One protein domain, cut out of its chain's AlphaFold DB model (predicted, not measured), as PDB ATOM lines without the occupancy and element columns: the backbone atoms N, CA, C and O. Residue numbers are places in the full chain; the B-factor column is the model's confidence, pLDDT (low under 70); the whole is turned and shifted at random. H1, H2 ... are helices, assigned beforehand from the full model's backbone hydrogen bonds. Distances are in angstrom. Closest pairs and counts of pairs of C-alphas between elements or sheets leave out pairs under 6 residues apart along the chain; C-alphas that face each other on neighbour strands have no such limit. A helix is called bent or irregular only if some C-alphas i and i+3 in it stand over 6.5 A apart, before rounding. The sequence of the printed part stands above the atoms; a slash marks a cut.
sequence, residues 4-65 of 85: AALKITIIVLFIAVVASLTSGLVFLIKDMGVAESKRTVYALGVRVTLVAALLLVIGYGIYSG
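What this domain is: This is residues 4 to 65 of the 85 residues of an uncharacterized protein of Alteromonadaceae bacterium Bs31 (UniProt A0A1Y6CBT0). Picture a long, thin helical hairpin: two helices of 28 residues each, H1 and H2, lie side by side, and the chain folds back between them at residues 32 to 35. The two run opposite ways and touch along part of their lengths alone, residues 16 to 27 of H1 and residues 46 to 57 of H2. The printed part has 62 residues, with two named helices in the order H1, H2 and no named strand; the class is all helix. The whole is loose, with a radius of gyration of the C-alphas of 14.9 A, and a rod in outline, spanning 49 by 18 by 7 A.

How they stand to each other: Start with H1, residues 4 to 31, and then take H2, residues 36 to 63, which follows it in the chain. Look at Ala 19 and Ala 53: their C-alphas, the closest of the two helices, are 7.4 A apart. H1 and H2 touch, with 4 pairs of C-alphas within 8 A. H1 touches H2 with residues 16 to 27 alone, and H2 touches H1 with residues 46 to 57 alone. Their lines stand at a shallow tilt of 7 degrees and run opposite ways, a helical hairpin, with 13.8 A from centre to centre. In H1 every O i to N i+4 pair is within hydrogen-bond range; in H2, 21 of 24 are.

Where its parts are: Find C-alpha 4 at (-56.916, -10.404, -34.581); from there H1 runs 40.1 A to C-alpha 31 at (-16.917, -8.781, -31.828). H2 begins at C-alpha 36 and runs 41.5 A back to C-alpha 63 at (-49.680, 1.336, -30.798). H2 is irregular: C-alphas 37 and 40 are 7.3 A apart.

The domain as a whole: Look to Ala 4 and Glu 36 for the two C-alphas farthest apart, 49.4 A. The C-alphas of Ala 4 and Gly 65, the first and last printed, are 13.3 A apart. The link from H1 to H2, 4 residues, is tight, and the printed part has no cut. The mean pLDDT of the printed part is 72.2; it is under 70 at residues 4 to 5, residue 7, residues 30 to 43 and residues 60 to 65 of this model.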
ATOM      1  N   ALA A   4     -57.814 -11.490 -34.217       58.81
ATOM      2  CA  ALA A   4     -56.916 -10.404 -34.581       58.81
ATOM      3  C   ALA A   4     -55.839 -10.149 -33.509       58.81
ATOM      4  O   ALA A   4     -54.671 -10.028 -33.858       58.81
ATOM      5  N   ALA A   5     -56.188 -10.153 -32.217       63.06
ATOM      6  CA  ALA A   5     -55.229  -9.908 -31.136       63.06
ATOM      7  C   ALA A   5     -54.167 -11.014 -31.047       63.06
ATOM      8  O   ALA A   5     -52.985 -10.728 -30.886       63.06
ATOM      9  N   LEU A   6     -54.572 -12.275 -31.225       72.44
ATOM     10  CA  LEU A   6     -53.635 -13.401 -31.244       72.44
ATOM     11  C   LEU A   6     -52.676 -13.304 -32.436       72.44
ATOM     12  O   LEU A   6     -51.466 -13.417 -32.255       72.44
ATOM     13  N   LYS A   7     -53.199 -13.046 -33.643       67.88
ATOM     14  CA  LYS A   7     -52.382 -12.903 -34.861       67.88
ATOM     15  C   LYS A   7     -51.353 -11.785 -34.714       67.88
ATOM     16  O   LYS A   7     -50.199 -11.957 -35.086       67.88
ATOM     17  N   ILE A   8     -51.767 -10.669 -34.130       73.00
ATOM     18  CA  ILE A   8     -50.920  -9.500 -33.916       73.00
ATOM     19  C   ILE A   8     -49.811  -9.806 -32.896       73.00
ATOM     20  O   ILE A   8     -48.641  -9.575 -33.189       73.00
ATOM     21  N   THR A   9     -50.140 -10.401 -31.746       76.31
ATOM     22  CA  THR A   9     -49.144 -10.795 -30.732       76.31
ATOM     23  C   THR A   9     -48.105 -11.767 -31.297       76.31
ATOM     24  O   THR A   9     -46.910 -11.584 -31.070       76.31
ATOM     25  N   ILE A  10     -48.535 -12.760 -32.081       83.75
ATOM     26  CA  ILE A  10     -47.638 -13.733 -32.724       83.75
ATOM     27  C   ILE A  10     -46.642 -13.027 -33.658       83.75
ATOM     28  O   ILE A  10     -45.442 -13.280 -33.576       83.75
ATOM     29  N   ILE A  11     -47.119 -12.122 -34.520       80.06
ATOM     30  CA  ILE A  11     -46.269 -11.407 -35.490       80.06
ATOM     31  C   ILE A  11     -45.229 -10.534 -34.773       80.06
ATOM     32  O   ILE A  11     -44.084 -10.440 -35.210       80.06
ATOM     33  N   VAL A  12     -45.587  -9.942 -33.638       77.44
ATOM     34  CA  VAL A  12     -44.679  -9.101 -32.843       77.44
ATOM     35  C   VAL A  12     -43.612  -9.918 -32.159       77.44
ATOM     36  O   VAL A  12     -42.439  -9.565 -32.244       77.44
ATOM     37  N   LEU A  13     -44.009 -11.009 -31.499       81.12
ATOM     38  CA  LEU A  13     -43.051 -11.922 -30.888       81.12
ATOM     39  C   LEU A  13     -42.080 -12.444 -31.949       81.12
ATOM     40  O   LEU A  13     -40.883 -12.512 -31.692       81.12
ATOM     41  N   PHE A  14     -42.571 -12.727 -33.156       83.81
ATOM     42  CA  PHE A  14     -41.732 -13.151 -34.268       83.81
ATOM     43  C   PHE A  14     -40.710 -12.076 -34.672       83.81
ATOM     44  O   PHE A  14     -39.513 -12.355 -34.700       83.81
ATOM     45  N   ILE A  15     -41.143 -10.833 -34.908       81.06
ATOM     46  CA  ILE A  15     -40.241  -9.725 -35.272       81.06
ATOM     47  C   ILE A  15     -39.253  -9.407 -34.138       81.06
ATOM     48  O   ILE A  15     -38.075  -9.170 -34.403       81.06
ATOM     49  N   ALA A  16     -39.691  -9.443 -32.877       78.38
ATOM     50  CA  ALA A  16     -38.835  -9.212 -31.715       78.38
ATOM     51  C   ALA A  16     -37.746 -10.287 -31.584       78.38
ATOM     52  O   ALA A  16     -36.584  -9.961 -31.333       78.38
ATOM     53  N   VAL A  17     -38.094 -11.559 -31.810       82.75
ATOM     54  CA  VAL A  17     -37.127 -12.665 -31.855       82.75
ATOM     55  C   VAL A  17     -36.159 -12.474 -33.024       82.75
ATOM     56  O   VAL A  17     -34.953 -12.557 -32.815       82.75
ATOM     57  N   VAL A  18     -36.639 -12.125 -34.221       84.62
ATOM     58  CA  VAL A  18     -35.772 -11.848 -35.383       84.62
ATOM     59  C   VAL A  18     -34.806 -10.692 -35.100       84.62
ATOM     60  O   VAL A  18     -33.616 -10.807 -35.398       84.62
ATOM     61  N   ALA A  19     -35.265  -9.605 -34.479       79.94
ATOM     62  CA  ALA A  19     -34.418  -8.472 -34.102       79.94
ATOM     63  C   ALA A  19     -33.395  -8.841 -33.012       79.94
ATOM     64  O   ALA A  19     -32.237  -8.427 -33.097       79.94
ATOM     65  N   SER A  20     -33.799  -9.652 -32.029       80.44
ATOM     66  CA  SER A  20     -32.925 -10.174 -30.971       80.44
ATOM     67  C   SER A  20     -31.821 -11.065 -31.546       80.44
ATOM     68  O   SER A  20     -30.639 -10.837 -31.285       80.44
ATOM     69  N   LEU A  21     -32.185 -12.010 -32.418       84.75
ATOM     70  CA  LEU A  21     -31.240 -12.909 -33.085       84.75
ATOM     71  C   LEU A  21     -30.296 -12.144 -34.011       84.75
ATOM     72  O   LEU A  21     -29.089 -12.364 -33.971       84.75
ATOM     73  N   THR A  22     -30.829 -11.225 -34.822       81.69
ATOM     74  CA  THR A  22     -30.021 -10.434 -35.759       81.69
ATOM     75  C   THR A  22     -29.035  -9.553 -35.001       81.69
ATOM     76  O   THR A  22     -27.864  -9.505 -35.359       81.69
ATOM     77  N   SER A  23     -29.465  -8.909 -33.915       72.44
ATOM     78  CA  SER A  23     -28.578  -8.081 -33.091       72.44
ATOM     79  C   SER A  23     -27.528  -8.921 -32.370       72.44
ATOM     80  O   SER A  23     -26.359  -8.546 -32.376       72.44
ATOM     81  N   GLY A  24     -27.909 -10.075 -31.814       73.62
ATOM     82  CA  GLY A  24     -26.984 -11.006 -31.166       73.62
ATOM     83  C   GLY A  24     -25.937 -11.567 -32.130       73.62
ATOM     84  O   GLY A  24     -24.754 -11.587 -31.803       73.62
ATOM     85  N   LEU A  25     -26.339 -11.948 -33.346       80.94
ATOM     86  CA  LEU A  25     -25.438 -12.486 -34.367       80.94
ATOM     87  C   LEU A  25     -24.540 -11.404 -34.982       80.94
ATOM     88  O   LEU A  25     -23.341 -11.620 -35.142       80.94
ATOM     89  N   VAL A  26     -25.091 -10.231 -35.309       74.62
ATOM     90  CA  VAL A  26     -24.307  -9.101 -35.834       74.62
ATOM     91  C   VAL A  26     -23.318  -8.605 -34.784       74.62
ATOM     92  O   VAL A  26     -22.186  -8.289 -35.143       74.62
ATOM     93  N   PHE A  27     -23.702  -8.584 -33.504       71.75
ATOM     94  CA  PHE A  27     -22.788  -8.322 -32.394       71.75
ATOM     95  C   PHE A  27     -21.667  -9.364 -32.367       71.75
ATOM     96  O   PHE A  27     -20.503  -8.987 -32.393       71.75
ATOM     97  N   LEU A  28     -21.992 -10.658 -32.439       78.44
ATOM     98  CA  LEU A  28     -21.006 -11.743 -32.391       78.44
ATOM     99  C   LEU A  28     -19.993 -11.686 -33.551       78.44
ATOM    100  O   LEU A  28     -18.789 -11.808 -33.344       78.44
ATOM    101  N   ILE A  29     -20.475 -11.455 -34.776       74.00
ATOM    102  CA  ILE A  29     -19.631 -11.345 -35.978       74.00
ATOM    103  C   ILE A  29     -18.739 -10.102 -35.902       74.00
ATOM    104  O   ILE A  29     -17.586 -10.131 -36.335       74.00
ATOM    105  N   LYS A  30     -19.260  -8.997 -35.358       64.38
ATOM    106  CA  LYS A  30     -18.474  -7.774 -35.203       64.38
ATOM    107  C   LYS A  30     -17.480  -7.871 -34.046       64.38
ATOM    108  O   LYS A  30     -16.418  -7.277 -34.143       64.38
ATOM    109  N   ASP A  31     -17.792  -8.615 -32.992       62.91
ATOM    110  CA  ASP A  31     -16.917  -8.781 -31.828       62.91
ATOM    111  C   ASP A  31     -15.684  -9.639 -32.160       62.91
ATOM    112  O   ASP A  31     -14.578  -9.334 -31.723       62.91
ATOM    113  N   MET A  32     -15.827 -10.640 -33.039       64.00
ATOM    114  CA  MET A  32     -14.714 -11.516 -33.442       64.00
ATOM    115  C   MET A  32     -13.721 -10.898 -34.446       64.00
ATOM    116  O   MET A  32     -12.642 -11.449 -34.648       64.00
ATOM    117  N   GLY A  33     -14.066  -9.792 -35.116       62.88
ATOM    118  CA  GLY A  33     -13.335  -9.315 -36.300       62.88
ATOM    119  C   GLY A  33     -12.601  -7.977 -36.170       62.88
ATOM    120  O   GLY A  33     -12.121  -7.465 -37.185       62.88
ATOM    121  N   VAL A  34     -12.552  -7.340 -34.996       57.69
ATOM    122  CA  VAL A  34     -12.192  -5.910 -34.927       57.69
ATOM    123  C   VAL A  34     -10.815  -5.665 -34.311       57.69
ATOM    124  O   VAL A  34     -10.646  -5.598 -33.099       57.69
ATOM    125  N   ALA A  35      -9.847  -5.416 -35.198       58.88
ATOM    126  CA  ALA A  35      -8.629  -4.676 -34.890       58.88
ATOM    127  C   ALA A  35      -8.952  -3.209 -34.518       58.88
ATOM    128  O   ALA A  35      -9.890  -2.600 -35.044       58.88
ATOM    129  N   GLU A  36      -8.140  -2.649 -33.621       58.00
ATOM    130  CA  GLU A  36      -8.344  -1.467 -32.763       58.00
ATOM    131  C   GLU A  36      -9.044  -0.225 -33.375       58.00
ATOM    132  O   GLU A  36      -9.764   0.491 -32.680       58.00
ATOM    133  N   SER A  37      -8.915   0.031 -34.681       58.53
ATOM    134  CA  SER A  37      -9.364   1.284 -35.322       58.53
ATOM    135  C   SER A  37     -10.871   1.408 -35.610       58.53
ATOM    136  O   SER A  37     -11.360   2.520 -35.799       58.53
ATOM    137  N   LYS A  38     -11.657   0.320 -35.635       57.25
ATOM    138  CA  LYS A  38     -13.128   0.399 -35.864       57.25
ATOM    139  C   LYS A  38     -13.952   0.421 -34.570       57.25
ATOM    140  O   LYS A  38     -15.185   0.423 -34.608       57.25
ATOM    141  N   ARG A  39     -13.286   0.481 -33.417       60.34
ATOM    142  CA  ARG A  39     -13.913   0.408 -32.093       60.34
ATOM    143  C   ARG A  39     -14.845   1.593 -31.807       60.34
ATOM    144  O   ARG A  39     -15.880   1.400 -31.178       60.34
ATOM    145  N   THR A  40     -14.563   2.781 -32.352       64.06
ATOM    146  CA  THR A  40     -15.402   3.983 -32.168       64.06
ATOM    147  C   THR A  40     -16.765   3.860 -32.850       64.06
ATOM    148  O   THR A  40     -17.791   4.109 -32.223       64.06
ATOM    149  N   VAL A  41     -16.808   3.410 -34.108       63.81
ATOM    150  CA  VAL A  41     -18.081   3.214 -34.831       63.81
ATOM    151  C   VAL A  41     -18.876   2.030 -34.285       63.81
ATOM    152  O   VAL A  41     -20.102   2.046 -34.340       63.81
ATOM    153  N   TYR A  42     -18.204   1.028 -33.710       65.75
ATOM    154  CA  TYR A  42     -18.878  -0.074 -33.027       65.75
ATOM    155  C   TYR A  42     -19.476   0.346 -31.683       65.75
ATOM    156  O   TYR A  42     -20.650   0.084 -31.431       65.75
ATOM    157  N   ALA A  43     -18.708   1.070 -30.864       68.56
ATOM    158  CA  ALA A  43     -19.181   1.622 -29.598       68.56
ATOM    159  C   ALA A  43     -20.370   2.579 -29.792       68.56
ATOM    160  O   ALA A  43     -21.249   2.652 -28.931       68.56
ATOM    161  N   LEU A  44     -20.428   3.280 -30.930       72.81
ATOM    162  CA  LEU A  44     -21.575   4.104 -31.302       72.81
ATOM    163  C   LEU A  44     -22.737   3.257 -31.844       72.81
ATOM    164  O   LEU A  44     -23.872   3.408 -31.394       72.81
ATOM    165  N   GLY A  45     -22.453   2.328 -32.760       74.94
ATOM    166  CA  GLY A  45     -23.449   1.470 -33.399       74.94
ATOM    167  C   GLY A  45     -24.216   0.598 -32.410       74.94
ATOM    168  O   GLY A  45     -25.437   0.559 -32.480       74.94
ATOM    169  N   VAL A  46     -23.530  -0.015 -31.437       73.62
ATOM    170  CA  VAL A  46     -24.160  -0.878 -30.421       73.62
ATOM    171  C   VAL A  46     -25.175  -0.116 -29.562       73.62
ATOM    172  O   VAL A  46     -26.251  -0.625 -29.247       73.62
ATOM    173  N   ARG A  47     -24.871   1.140 -29.216       79.25
ATOM    174  CA  ARG A  47     -25.775   1.990 -28.432       79.25
ATOM    175  C   ARG A  47     -27.000   2.369 -29.255       79.25
ATOM    176  O   ARG A  47     -28.117   2.255 -28.761       79.25
ATOM    177  N   VAL A  48     -26.801   2.757 -30.513       80.00
ATOM    178  CA  VAL A  48     -27.895   3.109 -31.430       80.00
ATOM    179  C   VAL A  48     -28.791   1.900 -31.708       80.00
ATOM    180  O   VAL A  48     -30.008   2.053 -31.713       80.00
ATOM    181  N   THR A  49     -28.236   0.694 -31.856       79.06
ATOM    182  CA  THR A  49     -29.037  -0.524 -32.052       79.06
ATOM    183  C   THR A  49     -29.845  -0.892 -30.813       79.06
ATOM    184  O   THR A  49     -31.015  -1.242 -30.946       79.06
ATOM    185  N   LEU A  50     -29.269  -0.764 -29.611       75.06
ATOM    186  CA  LEU A  50     -29.998  -1.014 -28.362       75.06
ATOM    187  C   LEU A  50     -31.134  -0.006 -28.165       75.06
ATOM    188  O   LEU A  50     -32.252  -0.399 -27.836       75.06
ATOM    189  N   VAL A  51     -30.872   1.278 -28.424       83.81
ATOM    190  CA  VAL A  51     -31.892   2.332 -28.356       83.81
ATOM    191  C   VAL A  51     -32.973   2.111 -29.417       83.81
ATOM    192  O   VAL A  51     -34.150   2.185 -29.091       83.81
ATOM    193  N   ALA A  52     -32.615   1.779 -30.659       82.12
ATOM    194  CA  ALA A  52     -33.585   1.523 -31.725       82.12
ATOM    195  C   ALA A  52     -34.469   0.298 -31.439       82.12
ATOM    196  O   ALA A  52     -35.680   0.362 -31.646       82.12
ATOM    197  N   ALA A  53     -33.893  -0.790 -30.916       78.31
ATOM    198  CA  ALA A  53     -34.651  -1.968 -30.498       78.31
ATOM    199  C   ALA A  53     -35.625  -1.628 -29.359       78.31
ATOM    200  O   ALA A  53     -36.804  -1.974 -29.429       78.31
ATOM    201  N   LEU A  54     -35.155  -0.889 -28.349       81.31
ATOM    202  CA  LEU A  54     -35.984  -0.426 -27.238       81.31
ATOM    203  C   LEU A  54     -37.129   0.478 -27.727       81.31
ATOM    204  O   LEU A  54     -38.277   0.282 -27.336       81.31
ATOM    205  N   LEU A  55     -36.842   1.423 -28.627       82.38
ATOM    206  CA  LEU A  55     -37.837   2.327 -29.208       82.38
ATOM    207  C   LEU A  55     -38.867   1.597 -30.076       82.38
ATOM    208  O   LEU A  55     -40.045   1.942 -30.016       82.38
ATOM    209  N   LEU A  56     -38.461   0.581 -30.842       78.25
ATOM    210  CA  LEU A  56     -39.386  -0.254 -31.615       78.25
ATOM    211  C   LEU A  56     -40.361  -1.004 -30.703       78.25
ATOM    212  O   LEU A  56     -41.566  -0.995 -30.953       78.25
ATOM    213  N   VAL A  57     -39.854  -1.607 -29.625       72.62
ATOM    214  CA  VAL A  57     -40.683  -2.317 -28.641       72.62
ATOM    215  C   VAL A  57     -41.653  -1.355 -27.945       72.62
ATOM    216  O   VAL A  57     -42.837  -1.666 -27.810       72.62
ATOM    217  N   ILE A  58     -41.185  -0.165 -27.556       78.44
ATOM    218  CA  ILE A  58     -42.009   0.862 -26.899       78.44
ATOM    219  C   ILE A  58     -43.073   1.420 -27.851       78.44
ATOM    220  O   ILE A  58     -44.252   1.431 -27.501       78.44
ATOM    221  N   GLY A  59     -42.690   1.856 -29.053       78.88
ATOM    222  CA  GLY A  59     -43.620   2.413 -30.039       78.88
ATOM    223  C   GLY A  59     -44.724   1.423 -30.409       78.88
ATOM    224  O   GLY A  59     -45.890   1.797 -30.528       78.88
ATOM    225  N   TYR A  60     -44.378   0.141 -30.479       62.22
ATOM    226  CA  TYR A  60     -45.342  -0.924 -30.699       62.22
ATOM    227  C   TYR A  60     -46.272  -1.158 -29.492       62.22
ATOM    228  O   TYR A  60     -47.484  -1.305 -29.658       62.22
ATOM    229  N   GLY A  61     -45.732  -1.141 -28.270       65.38
ATOM    230  CA  GLY A  61     -46.522  -1.215 -27.036       65.38
ATOM    231  C   GLY A  61     -47.518  -0.059 -26.894       65.38
ATOM    232  O   GLY A  61     -48.625  -0.259 -26.400       65.38
ATOM    233  N   ILE A  62     -47.163   1.127 -27.398       63.81
ATOM    234  CA  ILE A  62     -48.050   2.299 -27.441       63.81
ATOM    235  C   ILE A  62     -49.113   2.137 -28.537       63.81
ATOM    236  O   ILE A  62     -50.294   2.382 -28.290       63.81
ATOM    237  N   TYR A  63     -48.732   1.648 -29.722       55.78
ATOM    238  CA  TYR A  63     -49.680   1.336 -30.798       55.78
ATOM    239  C   TYR A  63     -50.687   0.235 -30.412       55.78
ATOM    240  O   TYR A  63     -51.801   0.210 -30.931       55.78
ATOM    241  N   SER A  64     -50.353  -0.627 -29.440       57.38
ATOM    242  CA  SER A  64     -51.249  -1.652 -28.884       57.38
ATOM    243  C   SER A  64     -52.540  -1.102 -28.253       57.38
ATOM    244  O   SER A  64     -53.387  -1.909 -27.866       57.38
ATOM    245  N   GLY A  65     -52.707   0.226 -28.148       56.44
ATOM    246  CA  GLY A  65     -54.015   0.879 -28.239       56.44
ATOM    247  C   GLY A  65     -55.129   0.194 -27.445       56.44
ATOM    248  O   GLY A  65     -56.011  -0.452 -28.009       56.44
TER     249      GLY A  65